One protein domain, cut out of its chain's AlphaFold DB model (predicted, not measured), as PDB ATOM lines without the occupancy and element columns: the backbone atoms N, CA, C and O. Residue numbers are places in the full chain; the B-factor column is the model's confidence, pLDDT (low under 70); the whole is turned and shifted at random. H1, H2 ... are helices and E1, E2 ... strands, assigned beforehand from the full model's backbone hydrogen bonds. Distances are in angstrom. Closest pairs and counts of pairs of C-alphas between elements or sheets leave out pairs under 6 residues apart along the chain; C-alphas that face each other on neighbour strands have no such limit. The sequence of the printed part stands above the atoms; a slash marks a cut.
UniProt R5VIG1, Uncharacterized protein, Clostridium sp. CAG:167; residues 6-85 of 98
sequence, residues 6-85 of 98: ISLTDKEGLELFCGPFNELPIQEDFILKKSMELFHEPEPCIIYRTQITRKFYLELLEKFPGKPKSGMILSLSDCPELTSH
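AT A GLANCE: This is residues 6 to 85 of the 98 residues of an uncharacterized protein of Clostridium sp. CAG:167 (UniProt R5VIG1). An elongated body has a small three-stranded sheet at one end, order E2 E1 E3, mixed, and H1 at the other, with long H2 running from beside H1 back toward the sheet end. The 80 printed residues have three named helices and three named strands, in order E1 E2 H1 H2 E3 H3, class mixed. The whole is only just compact, close to loose, radius of gyration of the C-alphas 13.8 A, spans 40 by 23 by 18 A.

IN THESE COORDINATES: E1, residues 6 to 9, begins at C-alpha 6 (-34.764, 89.066, -29.111). E2 is 15 to 20, 14.2 A; H1 28 to 39, 16.2 A; H2 46 to 63, 25.9 A; E3 72 to 75. H3, 80 to 83, ends at C-alpha 83 (-33.360, 98.977, -17.400).

HOW THE PARTS SIT: Hairpin E1 and E2 is antiparallel, N 8 to O 17 2.8 A. E1 and E3 are parallel, N 7 to O 72 2.9 A. H2, with residues 48 to 53 alone, touches H1 about perpendicular, 77 degrees; the closest C-alphas, Ile 31 and Arg 49, are 5.9 A apart. H3 is not on the sheet. In H1 and H2 every O i to N i+4 pair is within hydrogen-bond range; H3 is too short for one.

THE WHOLE: C-alphas 12 and 40 are farthest apart, 40.8 A. The printed part has no cut and no long link. Residues 65 and 80 to 83 have pLDDT under 70.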
ATOM      1  N   ILE A   6     -35.912  88.228 -29.439       86.56
ATOM      2  CA  ILE A   6     -34.764  89.066 -29.111       86.56
ATOM      3  C   ILE A   6     -34.012  88.461 -27.925       86.56
ATOM      4  O   ILE A   6     -34.616  87.756 -27.112       86.56
ATOM      5  N   SER A   7     -32.724  88.776 -27.832       87.50
ATOM      6  CA  SER A   7     -31.902  88.497 -26.655       87.50
ATOM      7  C   SER A   7     -31.507  89.818 -26.003       87.50
ATOM      8  O   SER A   7     -30.986  90.704 -26.684       87.50
ATOM      9  N   LEU A   8     -31.759  89.965 -24.702       84.56
ATOM     10  CA  LEU A   8     -31.222  91.068 -23.906       84.56
ATOM     11  C   LEU A   8     -29.978  90.599 -23.170       84.56
ATOM     12  O   LEU A   8     -30.007  89.542 -22.542       84.56
ATOM     13  N   THR A   9     -28.925  91.408 -23.190       85.12
ATOM     14  CA  THR A   9     -27.707  91.150 -22.424       85.12
ATOM     15  C   THR A   9     -27.393  92.294 -21.474       85.12
ATOM     16  O   THR A   9     -27.764  93.449 -21.713       85.12
ATOM     17  N   ASP A  10     -26.662  91.995 -20.406       82.31
ATOM     18  CA  ASP A  10     -26.022  93.030 -19.602       82.31
ATOM     19  C   ASP A  10     -24.819  93.664 -20.340       82.31
ATOM     20  O   ASP A  10     -24.586  93.447 -21.538       82.31
ATOM     21  N   LYS A  11     -24.065  94.497 -19.617       79.88
ATOM     22  CA  LYS A  11     -22.832  95.141 -20.102       79.88
ATOM     23  C   LYS A  11     -21.651  94.170 -20.263       79.88
ATOM     24  O   LYS A  11     -20.679  94.513 -20.926       79.88
ATOM     25  N   GLU A  12     -21.714  93.002 -19.627       82.12
ATOM     26  CA  GLU A  12     -20.687  91.952 -19.647       82.12
ATOM     27  C   GLU A  12     -20.995  90.889 -20.721       82.12
ATOM     28  O   GLU A  12     -20.169  90.020 -20.994       82.12
ATOM     29  N   GLY A  13     -22.153  90.998 -21.383       79.19
ATOM     30  CA  GLY A  13     -22.620  90.078 -22.418       79.19
ATOM     31  C   GLY A  13     -23.412  88.886 -21.875       79.19
ATOM     32  O   GLY A  13     -23.747  87.991 -22.650       79.19
ATOM     33  N   LEU A  14     -23.734  88.863 -20.579       83.31
ATOM     34  CA  LEU A  14     -24.585  87.839 -19.977       83.31
ATOM     35  C   LEU A  14     -26.018  88.002 -20.487       83.31
ATOM     36  O   LEU A  14     -26.600  89.078 -20.363       83.31
ATOM     37  N   GLU A  15     -26.594  86.938 -21.050       83.88
ATOM     38  CA  GLU A  15     -27.988  86.939 -21.497       83.88
ATOM     39  C   GLU A  15     -28.931  86.978 -20.287       83.88
ATOM     40  O   GLU A  15     -28.931  86.085 -19.443       83.88
ATOM     41  N   LEU A  16     -29.736  88.035 -20.216       82.44
ATOM     42  CA  LEU A  16     -30.725  88.267 -19.167       82.44
ATOM     43  C   LEU A  16     -32.139  87.899 -19.616       82.44
ATOM     44  O   LEU A  16     -33.014  87.719 -18.782       82.44
ATOM     45  N   PHE A  17     -32.392  87.816 -20.921       85.44
ATOM     46  CA  PHE A  17     -33.685  87.417 -21.472       85.44
ATOM     47  C   PHE A  17     -33.511  86.904 -22.900       85.44
ATOM     48  O   PHE A  17     -32.791  87.519 -23.682       85.44
ATOM     49  N   CYS A  18     -34.236  85.847 -23.260       86.62
ATOM     50  CA  CYS A  18     -34.354  85.366 -24.633       86.62
ATOM     51  C   CYS A  18     -35.805  84.978 -24.911       86.62
ATOM     52  O   CYS A  18     -36.328  84.020 -24.342       86.62
ATOM     53  N   GLY A  19     -36.478  85.731 -25.777       88.38
ATOM     54  CA  GLY A  19     -37.903  85.522 -26.002       88.38
ATOM     55  C   GLY A  19     -38.533  86.520 -26.965       88.38
ATOM     56  O   GLY A  19     -37.850  87.398 -27.505       88.38
ATOM     57  N   PRO A  20     -39.836  86.375 -27.248       88.75
ATOM     58  CA  PRO A  20     -40.584  87.336 -28.042       88.75
ATOM     59  C   PRO A  20     -40.502  88.742 -27.447       88.75
ATOM     60  O   PRO A  20     -40.618  88.939 -26.243       88.75
ATOM     61  N   PHE A  21     -40.367  89.746 -28.310       85.88
ATOM     62  CA  PHE A  21     -40.288  91.149 -27.899       85.88
ATOM     63  C   PHE A  21     -41.431  91.613 -26.974       85.88
ATOM     64  O   PHE A  21     -41.226  92.387 -26.048       85.88
ATOM     65  N   ASN A  22     -42.650  91.137 -27.223       86.31
ATOM     66  CA  ASN A  22     -43.850  91.475 -26.454       86.31
ATOM     67  C   ASN A  22     -44.001  90.671 -25.151       86.31
ATOM     68  O   ASN A  22     -45.074  90.694 -24.546       86.31
ATOM     69  N   GLU A  23     -42.978  89.909 -24.780       88.00
ATOM     70  CA  GLU A  23     -42.886  89.135 -23.540       88.00
ATOM     71  C   GLU A  23     -41.723  89.624 -22.671       88.00
ATOM     72  O   GLU A  23     -41.353  88.963 -21.704       88.00
ATOM     73  N   LEU A  24     -41.148  90.788 -23.003       86.31
ATOM     74  CA  LEU A  24     -40.185  91.453 -22.137       86.31
ATOM     75  C   LEU A  24     -40.803  91.651 -20.745       86.31
ATOM     76  O   LEU A  24     -41.890  92.221 -20.647       86.31
ATOM     77  N   PRO A  25     -40.142  91.195 -19.671       86.06
ATOM     78  CA  PRO A  25     -40.736  91.226 -18.346       86.06
ATOM     79  C   PRO A  25     -40.776  92.669 -17.837       86.06
ATOM     80  O   PRO A  25     -39.770  93.201 -17.392       86.06
ATOM     81  N   ILE A  26     -41.923  93.339 -17.928       88.00
ATOM     82  CA  ILE A  26     -42.106  94.688 -17.376       88.00
ATOM     83  C   ILE A  26     -42.386  94.568 -15.873       88.00
ATOM     84  O   ILE A  26     -43.153  93.705 -15.455       88.00
ATOM     85  N   GLN A  27     -41.812  95.459 -15.070       90.12
ATOM     86  CA  GLN A  27     -42.113  95.576 -13.644       90.12
ATOM     87  C   GLN A  27     -43.613  95.823 -13.419       90.12
ATOM     88  O   GLN A  27     -44.181  96.790 -13.938       90.12
ATOM     89  N   GLU A  28     -44.249  94.986 -12.597       89.75
ATOM     90  CA  GLU A  28     -45.679  95.113 -12.282       89.75
ATOM     91  C   GLU A  28     -45.988  96.463 -11.616       89.75
ATOM     92  O   GLU A  28     -46.962  97.121 -11.981       89.75
ATOM     93  N   ASP A  29     -45.115  96.945 -10.725       91.75
ATOM     94  CA  ASP A  29     -45.262  98.247 -10.057       91.75
ATOM     95  C   ASP A  29     -45.325  99.414 -11.051       91.75
ATOM     96  O   ASP A  29     -46.094 100.364 -10.867       91.75
ATOM     97  N   PHE A  30     -44.555  99.342 -12.142       92.19
ATOM     98  CA  PHE A  30     -44.606 100.337 -13.209       92.19
ATOM     99  C   PHE A  30     -45.962 100.309 -13.924       92.19
ATOM    100  O   PHE A  30     -46.577 101.363 -14.116       92.19
ATOM    101  N   ILE A  31     -46.453  99.113 -14.278       93.75
ATOM    102  CA  ILE A  31     -47.750  98.936 -14.947       93.75
ATOM    103  C   ILE A  31     -48.883  99.441 -14.051       93.75
ATOM    104  O   ILE A  31     -49.750 100.185 -14.520       93.75
ATOM    105  N   LEU A  32     -48.867  99.073 -12.770       95.44
ATOM    106  CA  LEU A  32     -49.850  99.486 -11.774       95.44
ATOM    107  C   LEU A  32     -49.888 101.002 -11.633       95.44
ATOM    108  O   LEU A  32     -50.933 101.612 -11.866       95.44
ATOM    109  N   LYS A  33     -48.738 101.618 -11.345       95.38
ATOM    110  CA  LYS A  33     -48.631 103.065 -11.155       95.38
ATOM    111  C   LYS A  33     -49.118 103.832 -12.382       95.38
ATOM    112  O   LYS A  33     -49.937 104.738 -12.253       95.38
ATOM    113  N   LYS A  34     -48.676 103.445 -13.582       95.00
ATOM    114  CA  LYS A  34     -49.111 104.089 -14.833       95.00
ATOM    115  C   LYS A  34     -50.599 103.909 -15.107       95.00
ATOM    116  O   LYS A  34     -51.230 104.813 -15.648       95.00
ATOM    117  N   SER A  35     -51.158 102.761 -14.734       97.19
ATOM    118  CA  SER A  35     -52.590 102.503 -14.876       97.19
ATOM    119  C   SER A  35     -53.403 103.388 -13.922       97.19
ATOM    120  O   SER A  35     -54.365 104.014 -14.356       97.19
ATOM    121  N   MET A  36     -52.987 103.509 -12.658       97.31
ATOM    122  CA  MET A  36     -53.628 104.406 -11.684       97.31
ATOM    123  C   MET A  36     -53.557 105.872 -12.131       97.31
ATOM    124  O   MET A  36     -54.558 106.582 -12.082       97.31
ATOM    125  N   GLU A  37     -52.392 106.317 -12.618       96.56
ATOM    126  CA  GLU A  37     -52.184 107.679 -13.131       96.56
ATOM    127  C   GLU A  37     -53.096 108.002 -14.323       96.56
ATOM    128  O   GLU A  37     -53.616 109.110 -14.404       96.56
ATOM    129  N   LEU A  38     -53.279 107.062 -15.257       96.81
ATOM    130  CA  LEU A  38     -54.010 107.316 -16.502       96.81
ATOM    131  C   LEU A  38     -55.527 107.156 -16.361       96.81
ATOM    132  O   LEU A  38     -56.280 107.892 -16.996       96.81
ATOM    133  N   PHE A  39     -55.971 106.166 -15.587       96.56
ATOM    134  CA  PHE A  39     -57.389 105.814 -15.471       96.56
ATOM    135  C   PHE A  39     -58.031 106.337 -14.185       96.56
ATOM    136  O   PHE A  39     -59.246 106.254 -14.054       96.56
ATOM    137  N   HIS A  40     -57.237 106.896 -13.265       95.94
ATOM    138  CA  HIS A  40     -57.678 107.383 -11.952       95.94
ATOM    139  C   HIS A  40     -58.365 106.307 -11.093       95.94
ATOM    140  O   HIS A  40     -59.161 106.621 -10.212       95.94
ATOM    141  N   GLU A  41     -58.030 105.038 -11.333       93.75
ATOM    142  CA  GLU A  41     -58.558 103.886 -10.606       93.75
ATOM    143  C   GLU A  41     -57.510 103.375  -9.610       93.75
ATOM    144  O   GLU A  41     -56.393 103.067 -10.033       93.75
ATOM    145  N   PRO A  42     -57.830 103.259  -8.307       93.94
ATOM    146  CA  PRO A  42     -56.872 102.822  -7.291       93.94
ATOM    147  C   PRO A  42     -56.476 101.348  -7.449       93.94
ATOM    148  O   PRO A  42     -55.348 100.979  -7.139       93.94
ATOM    149  N   GLU A  43     -57.382 100.521  -7.975       95.06
ATOM    150  CA  GLU A  43     -57.137  99.117  -8.303       95.06
ATOM    151  C   GLU A  43     -57.411  98.882  -9.796       95.06
ATOM    152  O   GLU A  43     -58.486  98.413 -10.181       95.06
ATOM    153  N   PRO A  44     -56.460  99.225 -10.684       96.31
ATOM    154  CA  PRO A  44     -56.675  99.113 -12.116       96.31
ATOM    155  C   PRO A  44     -56.878  97.650 -12.510       96.31
ATOM    156  O   PRO A  44     -56.079  96.769 -12.168       96.31
ATOM    157  N   CYS A  45     -57.942  97.392 -13.269       96.25
ATOM    158  CA  CYS A  45     -58.268  96.055 -13.745       96.25
ATOM    159  C   CYS A  45     -57.304  95.584 -14.849       96.25
ATOM    160  O   CYS A  45     -56.521  96.354 -15.415       96.25
ATOM    161  N   ILE A  46     -57.396  94.302 -15.209       95.19
ATOM    162  CA  ILE A  46     -56.527  93.676 -16.218       95.19
ATOM    163  C   ILE A  46     -56.573  94.369 -17.589       95.19
ATOM    164  O   ILE A  46     -55.569  94.388 -18.298       95.19
ATOM    165  N   ILE A  47     -57.705  94.978 -17.959       96.81
ATOM    166  CA  ILE A  47     -57.858  95.691 -19.236       96.81
ATOM    167  C   ILE A  47     -56.946  96.926 -19.264       96.81
ATOM    168  O   ILE A  47     -56.206  97.120 -20.230       96.81
ATOM    169  N   TYR A  48     -56.941  97.713 -18.187       96.38
ATOM    170  CA  TYR A  48     -56.096  98.902 -18.049       96.38
ATOM    171  C   TYR A  48     -54.613  98.548 -18.014       96.38
ATOM    172  O   TYR A  48     -53.830  99.114 -18.778       96.38
ATOM    173  N   ARG A  49     -54.247  97.534 -17.224       95.69
ATOM    174  CA  ARG A  49     -52.867  97.031 -17.164       95.69
ATOM    175  C   ARG A  49     -52.384  96.573 -18.539       95.69
ATOM    176  O   ARG A  49     -51.344  97.021 -19.009       95.69
ATOM    177  N   THR A  50     -53.198  95.785 -19.247       94.69
ATOM    178  CA  THR A  50     -52.894  95.317 -20.612       94.69
ATOM    179  C   THR A  50     -52.694  96.477 -21.588       94.69
ATOM    180  O   THR A  50     -51.826  96.410 -22.462       94.69
ATOM    181  N   GLN A  51     -53.487  97.545 -21.472       95.38
ATOM    182  CA  GLN A  51     -53.337  98.727 -22.317       95.38
ATOM    183  C   GLN A  51     -52.005  99.443 -22.062       95.38
ATOM    184  O   GLN A  51     -51.320  99.787 -23.027       95.38
ATOM    185  N   ILE A  52     -51.614  99.622 -20.796       95.00
ATOM    186  CA  ILE A  52     -50.317 100.206 -20.425       95.00
ATOM    187  C   ILE A  52     -49.161  99.345 -20.939       95.00
ATOM    188  O   ILE A  52     -48.281  99.866 -21.620       95.00
ATOM    189  N   THR A  53     -49.196  98.032 -20.708       92.69
ATOM    190  CA  THR A  53     -48.192  97.078 -21.207       92.69
ATOM    191  C   THR A  53     -48.019  97.179 -22.725       92.69
ATOM    192  O   THR A  53     -46.905  97.305 -23.228       92.69
ATOM    193  N   ARG A  54     -49.125  97.177 -23.484       91.69
ATOM    194  CA  ARG A  54     -49.079  97.299 -24.952       91.69
ATOM    195  C   ARG A  54     -48.499  98.631 -25.403       91.69
ATOM    196  O   ARG A  54     -47.703  98.649 -26.338       91.69
ATOM    197  N   LYS A  55     -48.905  99.729 -24.762       91.38
ATOM    198  CA  LYS A  55     -48.394 101.066 -25.068       91.38
ATOM    199  C   LYS A  55     -46.888 101.135 -24.823       91.38
ATOM    200  O   LYS A  55     -46.169 101.588 -25.704       91.38
ATOM    201  N   PHE A  56     -46.420 100.592 -23.702       89.31
ATOM    202  CA  PHE A  56     -44.996 100.526 -23.386       89.31
ATOM    203  C   PHE A  56     -44.207  99.754 -24.447       89.31
ATOM    204  O   PHE A  56     -43.202 100.255 -24.938       89.31
ATOM    205  N   TYR A  57     -44.678  98.578 -24.879       87.06
ATOM    206  CA  TYR A  57     -44.001  97.843 -25.953       87.06
ATOM    207  C   TYR A  57     -43.943  98.621 -27.268       87.06
ATOM    208  O   TYR A  57     -42.954  98.504 -27.983       87.06
ATOM    209  N   LEU A  58     -44.979  99.392 -27.609       86.62
ATOM    210  CA  LEU A  58     -44.975 100.216 -28.820       86.62
ATOM    211  C   LEU A  58     -43.977 101.371 -28.715       86.62
ATOM    212  O   LEU A  58     -43.160 101.520 -29.616       86.62
ATOM    213  N   GLU A  59     -43.995 102.115 -27.608       86.25
ATOM    214  CA  GLU A  59     -43.030 103.193 -27.340       86.25
ATOM    215  C   GLU A  59     -41.597 102.663 -27.369       86.25
ATOM    216  O   GLU A  59     -40.686 103.272 -27.925       86.25
ATOM    217  N   LEU A  60     -41.400 101.477 -26.805       81.56
ATOM    218  CA  LEU A  60     -40.117 100.818 -26.808       81.56
ATOM    219  C   LEU A  60     -39.697 100.412 -28.230       81.56
ATOM    220  O   LEU A  60     -38.544 100.602 -28.610       81.56
ATOM    221  N   LEU A  61     -40.631  99.914 -29.046       81.12
ATOM    222  CA  LEU A  61     -40.389  99.588 -30.452       81.12
ATOM    223  C   LEU A  61     -39.929 100.805 -31.268       81.12
ATOM    224  O   LEU A  61     -39.109 100.645 -32.168       81.12
ATOM    225  N   GLU A  62     -40.457 101.994 -30.969       82.50
ATOM    226  CA  GLU A  62     -40.088 103.255 -31.631       82.50
ATOM    227  C   GLU A  62     -38.674 103.720 -31.276       82.50
ATOM    228  O   GLU A  62     -38.017 104.367 -32.091       82.50
ATOM    229  N   LYS A  63     -38.193 103.375 -30.079       78.38
ATOM    230  CA  LYS A  63     -36.835 103.708 -29.634       78.38
ATOM    231  C   LYS A  63     -35.769 102.807 -30.245       78.38
ATOM    232  O   LYS A  63     -34.609 103.204 -30.327       78.38
ATOM    233  N   PHE A  64     -36.140 101.614 -30.709       74.69
ATOM    234  CA  PHE A  64     -35.190 100.762 -31.406       74.69
ATOM    235  C   PHE A  64     -34.820 101.356 -32.771       74.69
ATOM    236  O   PHE A  64     -35.705 101.763 -33.526       74.69
ATOM    237  N   PRO A  65     -33.533 101.306 -33.172       66.06
ATOM    238  CA  PRO A  65     -33.061 101.815 -34.465       66.06
ATOM    239  C   PRO A  65     -33.596 101.024 -35.682       66.06
ATOM    240  O   PRO A  65     -33.138 101.199 -36.811       66.06
ATOM    241  N   GLY A  66     -34.571 100.133 -35.478       70.00
ATOM    242  CA  GLY A  66     -35.270  99.384 -36.507       70.00
ATOM    243  C   GLY A  66     -36.291  98.411 -35.916       70.00
ATOM    244  O   GLY A  66     -36.375  98.203 -34.708       70.00
ATOM    245  N   LYS A  67     -37.068  97.759 -36.791       72.25
ATOM    246  CA  LYS A  67     -37.994  96.695 -36.369       72.25
ATOM    247  C   LYS A  67     -37.202  95.537 -35.747       72.25
ATOM    248  O   LYS A  67     -36.220  95.122 -36.372       72.25
ATOM    249  N   PRO A  68     -37.653  94.954 -34.616       72.88
ATOM    250  CA  PRO A  68     -37.016  93.783 -34.033       72.88
ATOM    251  C   PRO A  68     -36.828  92.693 -35.085       72.88
ATOM    252  O   PRO A  68     -37.777  92.311 -35.779       72.88
ATOM    253  N   LYS A  69     -35.594  92.210 -35.231       78.75
ATOM    254  CA  LYS A  69     -35.253  91.077 -36.097       78.75
ATOM    255  C   LYS A  69     -35.069  89.836 -35.233       78.75
ATOM    256  O   LYS A  69     -34.739  89.934 -34.059       78.75
ATOM    257  N   SER A  70     -35.314  88.665 -35.814       76.56
ATOM    258  CA  SER A  70     -35.075  87.407 -35.101       76.56
ATOM    259  C   SER A  70     -33.585  87.283 -34.792       76.56
ATOM    260  O   SER A  70     -32.784  87.433 -35.712       76.56
ATOM    261  N   GLY A  71     -33.236  87.010 -33.535       73.94
ATOM    262  CA  GLY A  71     -31.837  86.914 -33.105       73.94
ATOM    263  C   GLY A  71     -31.148  88.271 -32.940       73.94
ATOM    264  O   GLY A  71     -29.924  88.341 -32.950       73.94
ATOM    265  N   MET A  72     -31.920  89.358 -32.832       81.69
ATOM    266  CA  MET A  72     -31.377  90.663 -32.472       81.69
ATOM    267  C   MET A  72     -30.918  90.630 -31.013       81.69
ATOM    268  O   MET A  72     -31.718  90.327 -30.127       81.69
ATOM    269  N   ILE A  73     -29.641  90.936 -30.797       80.38
ATOM    270  CA  ILE A  73     -29.036  91.074 -29.473       80.38
ATOM    271  C   ILE A  73     -29.049  92.556 -29.116       80.38
ATOM    272  O   ILE A  73     -28.667  93.394 -29.934       80.38
ATOM    273  N   LEU A  74     -29.514  92.867 -27.914       77.81
ATOM    274  CA  LEU A  74     -29.587  94.218 -27.382       77.81
ATOM    275  C   LEU A  74     -28.859  94.257 -26.046       77.81
ATOM    276  O   LEU A  74     -29.228  93.517 -25.132       77.81
ATOM    277  N   SER A  75     -27.872  95.143 -25.908       77.81
ATOM    278  CA  SER A  75     -27.333  95.433 -24.586       77.81
ATOM    279  C   SER A  75     -28.268  96.402 -23.878       77.81
ATOM    280  O   SER A  75     -28.670  97.425 -24.431       77.81
ATOM    281  N   LEU A  76     -28.576  96.126 -22.615       73.44
ATOM    282  CA  LEU A  76     -29.266  97.080 -21.744       73.44
ATOM    283  C   LEU A  76     -28.535  98.422 -21.623       73.44
ATOM    284  O   LEU A  76     -29.158  99.450 -21.367       73.44
ATOM    285  N   SER A  77     -27.220  98.408 -21.831       73.44
ATOM    286  CA  SER A  77     -26.380  99.605 -21.854       73.44
ATOM    287  C   SER A  77     -26.757 100.558 -22.993       73.44
ATOM    288  O   SER A  77     -26.596 101.766 -22.847       73.44
ATOM    289  N   ASP A  78     -27.291 100.028 -24.098       72.44
ATOM    290  CA  ASP A  78     -27.662 100.801 -25.290       72.44
ATOM    291  C   ASP A  78     -29.035 101.476 -25.150       72.44
ATOM    292  O   ASP A  78     -29.399 102.334 -25.952       72.44
ATOM    293  N   CYS A  79     -29.823 101.075 -24.149       70.00
ATOM    294  CA  CYS A  79     -31.209 101.495 -23.958       70.00
ATOM    295  C   CYS A  79     -31.515 101.609 -22.452       70.00
ATOM    296  O   CYS A  79     -32.200 100.756 -21.885       70.00
ATOM    297  N   PRO A  80     -31.034 102.662 -21.768       68.56
ATOM    298  CA  PRO A  80     -31.195 102.832 -20.320       68.56
ATOM    299  C   PRO A  80     -32.655 102.992 -19.865       68.56
ATOM    300  O   PRO A  80     -32.956 102.862 -18.687       68.56
ATOM    301  N   GLU A  81     -33.593 103.248 -20.774       65.38
ATOM    302  CA  GLU A  81     -35.027 103.215 -20.453       65.38
ATOM    303  C   GLU A  81     -35.611 101.798 -20.329       65.38
ATOM    304  O   GLU A  81     -36.651 101.624 -19.696       65.38
ATOM    305  N   LEU A  82     -34.954 100.781 -20.904       66.69
ATOM    306  CA  LEU A  82     -35.308  99.375 -20.682       66.69
ATOM    307  C   LEU A  82     -34.986  98.973 -19.242       66.69
ATOM    308  O   LEU A  82     -35.757  98.260 -18.611       66.69
ATOM    309  N   THR A  83     -33.856  99.434 -18.705       66.56
ATOM    310  CA  THR A  83     -33.360  98.977 -17.400       66.56
ATOM    311  C   THR A  83     -34.210  99.454 -16.232       66.56
ATOM    312  O   THR A  83     -34.291  98.757 -15.225       66.56
ATOM    313  N   SER A  84     -34.865 100.613 -16.342       72.94
ATOM    314  CA  SER A  84     -35.622 101.193 -15.227       72.94
ATOM    315  C   SER A  84     -36.981 100.541 -14.986       72.94
ATOM    316  O   SER A  84     -37.549 100.735 -13.914       72.94
ATOM    317  N   HIS A  85     -37.524  99.818 -15.970       81.06
ATOM    318  CA  HIS A  85     -38.901  99.309 -15.934       81.06
ATOM    319  C   HIS A  85     -39.031  97.834 -16.312       81.06
ATOM    320  O   HIS A  85     -40.148  97.326 -16.352       81.06
TER     321      HIS A  85